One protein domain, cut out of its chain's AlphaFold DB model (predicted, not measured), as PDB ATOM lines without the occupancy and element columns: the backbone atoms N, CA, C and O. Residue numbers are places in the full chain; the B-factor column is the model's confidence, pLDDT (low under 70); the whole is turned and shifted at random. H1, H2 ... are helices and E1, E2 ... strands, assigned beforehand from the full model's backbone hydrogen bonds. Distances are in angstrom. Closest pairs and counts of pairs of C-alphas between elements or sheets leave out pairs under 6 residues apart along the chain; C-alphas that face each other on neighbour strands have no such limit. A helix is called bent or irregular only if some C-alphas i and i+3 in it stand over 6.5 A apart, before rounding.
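AT A GLANCE: This is residues 10 to 49 of the 499 residues of the protein "Radical SAM core domain-containing protein" of Clostridiales bacterium GWC2_40_7 (UniProt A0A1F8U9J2). One helix, H1, stands at one side of a small flat domain, and a two-stranded hairpin, E1 and E2, reaches away from it, with the turn of the hairpin at the far end. The link of residues 29 to 37 folds back from the end of H1 to the base of the hairpin, and residues 10 to 11, at the beginning of the printed part, pair with E1 as a short extra strand would. The printed part has 40 residues, with one named helix and two named strands in the order H1, E1, E2; the sheet has the order E1 - E2 and is antiparallel, and the class is mixed, helices and strands. The whole is compact, with a radius of gyration of the C-alphas of 9.7 A, and flat, spanning 27 by 24 by 12 A.

HOW THE PARTS SIT: Residues 10 to 11 form a short antiparallel pairing with residues 38 to 39 of E1, which is residues 38 to 42. H1, residues 15 to 28, has 9 of its 10 O i to N i+4 pairs within hydrogen-bond range. H1 and E1 have one pair of C-alphas within 8 A, those of Thr 18 and Leu 38, 7.5 A apart, and their centres are 13.6 A apart. E1 and E2, residues 45 to 48, are a hairpin of antiparallel neighbour strands, with 159 degrees between their directions. The C-alphas of Lys 41 and His 46 face each other at 4.6 A. Across this pair N 40 and O 47 are within hydrogen-bond range at 3.0 A, and N 42 and O 45 at 2.8 A. H1 and E2 are apart.

IN THESE COORDINATES: H1 begins with C-alpha 15 at (93.432, 0.187, 18.525) and ends with C-alpha 28 at (79.406, -10.626, 10.448), 19.5 A from first to last C-alpha; it is not bent. E1, residues 38 to 42, measures 12.1 A from first to last C-alpha. E2, residues 45 to 48, measures 10.0 A and ends with C-alpha 48 at (94.435, -13.153, 24.567).

THE WHOLE: The two C-alphas farthest apart are those of Glu 16 and Glu 44, at 28.0 A, while the first and last printed C-alphas, those of Gly 10 and Thr 49, are 10.8 A apart. The printed part runs from residue 10 to residue 49 with no cut. The link from H1 to E1, 9 residues, is short, and the link from E1 to E2, 2 residues, is tight. The mean pLDDT of the printed part is 94.3, and no printed residue is under 70.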
ATOM      1  N   GLY A  10      88.655  -6.142  25.474       94.81
ATOM      2  CA  GLY A  10      89.698  -5.148  25.676       94.81
ATOM      3  C   GLY A  10      90.708  -5.195  24.536       94.81
ATOM      4  O   GLY A  10      91.011  -6.265  24.009       94.81
ATOM      5  N   VAL A  11      91.247  -4.034  24.176       94.69
ATOM      6  CA  VAL A  11      92.264  -3.895  23.128       94.69
ATOM      7  C   VAL A  11      93.627  -3.627  23.759       94.69
ATOM      8  O   VAL A  11      93.756  -2.797  24.658       94.69
ATOM      9  N   ILE A  12      94.641  -4.358  23.303       91.56
ATOM     10  CA  ILE A  12      96.026  -4.301  23.766       91.56
ATOM     11  C   ILE A  12      96.897  -3.732  22.641       91.56
ATOM     12  O   ILE A  12      97.006  -4.327  21.570       91.56
ATOM     13  N   GLY A  13      97.573  -2.616  22.920       89.75
ATOM     14  CA  GLY A  13      98.412  -1.906  21.953       89.75
ATOM     15  C   GLY A  13      97.614  -0.880  21.147       89.75
ATOM     16  O   GLY A  13      96.765  -0.181  21.698       89.75
ATOM     17  N   GLU A  14      97.908  -0.769  19.851       92.19
ATOM     18  CA  GLU A  14      97.229   0.166  18.947       92.19
ATOM     19  C   GLU A  14      95.837  -0.346  18.544       92.19
ATOM     20  O   GLU A  14      95.648  -1.510  18.172       92.19
ATOM     21  N   GLY A  15      94.844   0.536  18.659       94.19
ATOM     22  CA  GLY A  15      93.432   0.187  18.525       94.19
ATOM     23  C   GLY A  15      92.824   0.520  17.171       94.19
ATOM     24  O   GLY A  15      91.748   0.031  16.865       94.19
ATOM     25  N   GLU A  16      93.488   1.317  16.343       94.69
ATOM     26  CA  GLU A  16      92.933   1.859  15.101       94.69
ATOM     27  C   GLU A  16      92.525   0.753  14.127       94.69
ATOM     28  O   GLU A  16      91.421   0.776  13.595       94.69
ATOM     29  N   ILE A  17      93.383  -0.255  13.947       95.75
ATOM     30  CA  ILE A  17      93.084  -1.413  13.094       95.75
ATOM     31  C   ILE A  17      92.292  -2.466  13.878       95.75
ATOM     32  O   ILE A  17      91.282  -2.972  13.391       95.75
ATOM     33  N   THR A  18      92.717  -2.758  15.110       96.94
ATOM     34  CA  THR A  18      92.111  -3.785  15.971       96.94
ATOM     35  C   THR A  18      90.619  -3.543  16.203       96.94
ATOM     36  O   THR A  18      89.825  -4.472  16.092       96.94
ATOM     37  N   ASN A  19      90.216  -2.297  16.468       96.44
ATOM     38  CA  ASN A  19      88.811  -1.939  16.651       96.44
ATOM     39  C   ASN A  19      88.004  -2.166  15.369       96.44
ATOM     40  O   ASN A  19      86.905  -2.706  15.433       96.44
ATOM     41  N   CYS A  20      88.536  -1.788  14.202       95.88
ATOM     42  CA  CYS A  20      87.844  -1.989  12.931       95.88
ATOM     43  C   CYS A  20      87.658  -3.475  12.603       95.88
ATOM     44  O   CYS A  20      86.593  -3.865  12.126       95.88
ATOM     45  N   GLU A  21      88.679  -4.297  12.840       97.38
ATOM     46  CA  GLU A  21      88.597  -5.747  12.649       97.38
ATOM     47  C   GLU A  21      87.619  -6.393  13.636       97.38
ATOM     48  O   GLU A  21      86.780  -7.187  13.216       97.38
ATOM     49  N   LEU A  22      87.648  -5.994  14.915       97.69
ATOM     50  CA  LEU A  22      86.693  -6.464  15.921       97.69
ATOM     51  C   LEU A  22      85.249  -6.106  15.542       97.69
ATOM     52  O   LEU A  22      84.388  -6.979  15.561       97.69
ATOM     53  N   CYS A  23      84.977  -4.854  15.160       97.56
ATOM     54  CA  CYS A  23      83.634  -4.435  14.749       97.56
ATOM     55  C   CYS A  23      83.115  -5.262  13.566       97.56
ATOM     56  O   CYS A  23      81.979  -5.724  13.610       97.56
ATOM     57  N   LYS A  24      83.950  -5.496  12.544       97.62
ATOM     58  CA  LYS A  24      83.583  -6.323  11.381       97.62
ATOM     59  C   LYS A  24      83.304  -7.769  11.773       97.62
ATOM     60  O   LYS A  24      82.306  -8.331  11.332       97.62
ATOM     61  N   ALA A  25      84.156  -8.351  12.616       97.06
ATOM     62  CA  ALA A  25      83.973  -9.721  13.067       97.06
ATOM     63  C   ALA A  25      82.651  -9.879  13.836       97.06
ATOM     64  O   ALA A  25      81.890 -10.808  13.577       97.06
ATOM     65  N   LEU A  26      82.328  -8.929  14.719       96.31
ATOM     66  CA  LEU A  26      81.069  -8.927  15.467       96.31
ATOM     67  C   LEU A  26      79.845  -8.725  14.565       96.31
ATOM     68  O   LEU A  26      78.845  -9.417  14.745       96.31
ATOM     69  N   GLU A  27      79.917  -7.810  13.596       97.62
ATOM     70  CA  GLU A  27      78.822  -7.533  12.655       97.62
ATOM     71  C   GLU A  27      78.507  -8.745  11.766       97.62
ATOM     72  O   GLU A  27      77.340  -9.067  11.539       97.62
ATOM     73  N   ASN A  28      79.542  -9.461  11.320       96.81
ATOM     74  CA  ASN A  28      79.406 -10.626  10.448       96.81
ATOM     75  C   ASN A  28      79.195 -11.950  11.204       96.81
ATOM     76  O   ASN A  28      78.956 -12.981  10.573       96.81
ATOM     77  N   GLY A  29      79.298 -11.951  12.538       94.62
ATOM     78  CA  GLY A  29      79.287 -13.176  13.343       94.62
ATOM     79  C   GLY A  29      80.502 -14.081  13.093       94.62
ATOM     80  O   GLY A  29      80.387 -15.304  13.177       94.62
ATOM     81  N   GLU A  30      81.646 -13.492  12.743       94.94
ATOM     82  CA  GLU A  30      82.919 -14.185  12.528       94.94
ATOM     83  C   GLU A  30      83.648 -14.457  13.856       94.94
ATOM     84  O   GLU A  30      83.335 -13.895  14.907       94.94
ATOM     85  N   ASP A  31      84.649 -15.339  13.808       93.81
ATOM     86  CA  ASP A  31      85.466 -15.663  14.975       93.81
ATOM     87  C   ASP A  31      86.438 -14.521  15.323       93.81
ATOM     88  O   ASP A  31      87.403 -14.241  14.609       93.81
ATOM     89  N   VAL A  32      86.212 -13.899  16.482       95.50
ATOM     90  CA  VAL A  32      87.051 -12.826  17.038       95.50
ATOM     91  C   VAL A  32      88.445 -13.302  17.465       95.50
ATOM     92  O   VAL A  32      89.323 -12.475  17.701       95.50
ATOM     93  N   SER A  33      88.687 -14.618  17.552       94.75
ATOM     94  CA  SER A  33      90.002 -15.175  17.901       94.75
ATOM     95  C   SER A  33      91.096 -14.843  16.876       94.75
ATOM     96  O   SER A  33      92.280 -14.855  17.220       94.75
ATOM     97  N   CYS A  34      90.704 -14.494  15.646       93.88
ATOM     98  CA  CYS A  34      91.601 -14.082  14.567       93.88
ATOM     99  C   CYS A  34      91.963 -12.588  14.580       93.88
ATOM    100  O   CYS A  34      92.758 -12.161  13.745       93.88
ATOM    101  N   VAL A  35      91.391 -11.786  15.483       97.12
ATOM    102  CA  VAL A  35      91.678 -10.349  15.563       97.12
ATOM    103  C   VAL A  35      92.854 -10.113  16.508       97.12
ATOM    104  O   VAL A  35      92.747 -10.334  17.715       97.12
ATOM    105  N   ASP A  36      93.977  -9.637  15.978       97.19
ATOM    106  CA  ASP A  36      95.187  -9.385  16.768       97.19
ATOM    107  C   ASP A  36      94.989  -8.240  17.777       97.19
ATOM    108  O   ASP A  36      94.386  -7.212  17.461       97.19
ATOM    109  N   GLY A  37      95.576  -8.372  18.967       95.88
ATOM    110  CA  GLY A  37      95.574  -7.351  20.016       95.88
ATOM    111  C   GLY A  37      94.313  -7.339  20.873       95.88
ATOM    112  O   GLY A  37      93.997  -6.306  21.454       95.88
ATOM    113  N   LEU A  38      93.589  -8.453  20.977       96.62
ATOM    114  CA  LEU A  38      92.393  -8.562  21.806       96.62
ATOM    115  C   LEU A  38      92.645  -9.346  23.086       96.62
ATOM    116  O   LEU A  38      93.376 -10.334  23.120       96.62
ATOM    117  N   VAL A  39      91.942  -8.933  24.134       95.38
ATOM    118  CA  VAL A  39      91.624  -9.763  25.288       95.38
ATOM    119  C   VAL A  39      90.112  -9.806  25.450       95.38
ATOM    120  O   VAL A  39      89.457  -8.771  25.421       95.38
ATOM    121  N   TYR A  40      89.538 -10.989  25.615       94.00
ATOM    122  CA  TYR A  40      88.088 -11.139  25.742       94.00
ATOM    123  C   TYR A  40      87.729 -12.316  26.637       94.00
ATOM    124  O   TYR A  40      88.562 -13.180  26.933       94.00
ATOM    125  N   LYS A  41      86.488 -12.319  27.116       90.31
ATOM    126  CA  LYS A  41      85.971 -13.386  27.967       90.31
ATOM    127  C   LYS A  41      85.394 -14.512  27.104       90.31
ATOM    128  O   LYS A  41      84.535 -14.268  26.265       90.31
ATOM    129  N   ASN A  42      85.831 -15.747  27.338       87.19
ATOM    130  CA  ASN A  42      85.254 -16.957  26.755       87.19
ATOM    131  C   ASN A  42      84.865 -17.921  27.888       87.19
ATOM    132  O   ASN A  42      85.717 -18.580  28.491       87.19
ATOM    133  N   GLY A  43      83.576 -17.948  28.232       85.31
ATOM    134  CA  GLY A  43      83.089 -18.639  29.427       85.31
ATOM    135  C   GLY A  43      83.665 -18.021  30.706       85.31
ATOM    136  O   GLY A  43      83.489 -16.830  30.959       85.31
ATOM    137  N   GLU A  44      84.351 -18.823  31.519       84.25
ATOM    138  CA  GLU A  44      85.019 -18.364  32.749       84.25
ATOM    139  C   GLU A  44      86.466 -17.897  32.523       84.25
ATOM    140  O   GLU A  44      87.096 -17.368  33.436       84.25
ATOM    141  N   GLN A  45      87.006 -18.083  31.316       89.19
ATOM    142  CA  GLN A  45      88.401 -17.787  31.004       89.19
ATOM    143  C   GLN A  45      88.538 -16.475  30.232       89.19
ATOM    144  O   GLN A  45      87.645 -16.065  29.491       89.19
ATOM    145  N   HIS A  46      89.697 -15.834  30.375       91.00
ATOM    146  CA  HIS A  46      90.106 -14.724  29.523       91.00
ATOM    147  C   HIS A  46      91.099 -15.239  28.484       91.00
ATOM    148  O   HIS A  46      92.117 -15.833  28.844       91.00
ATOM    149  N   LEU A  47      90.808 -15.003  27.209       94.56
ATOM    150  CA  LEU A  47      91.691 -15.342  26.099       94.56
ATOM    151  C   LEU A  47      92.375 -14.080  25.587       94.56
ATOM    152  O   LEU A  47      91.773 -13.008  25.580       94.56
ATOM    153  N   ILE A  48      93.634 -14.217  25.175       96.12
ATOM    154  CA  ILE A  48      94.435 -13.153  24.567       96.12
ATOM    155  C   ILE A  48      94.838 -13.635  23.174       96.12
ATOM    156  O   ILE A  48      95.368 -14.740  23.045       96.12
ATOM    157  N   THR A  49      94.569 -12.834  22.145       96.69
ATOM    158  CA  THR A  49      94.942 -13.145  20.757       96.69
ATOM    159  C   THR A  49      96.398 -12.765  20.473       96.69
ATOM    160  O   THR A  49      97.125 -12.297  21.357       96.69
TER     161      THR A  49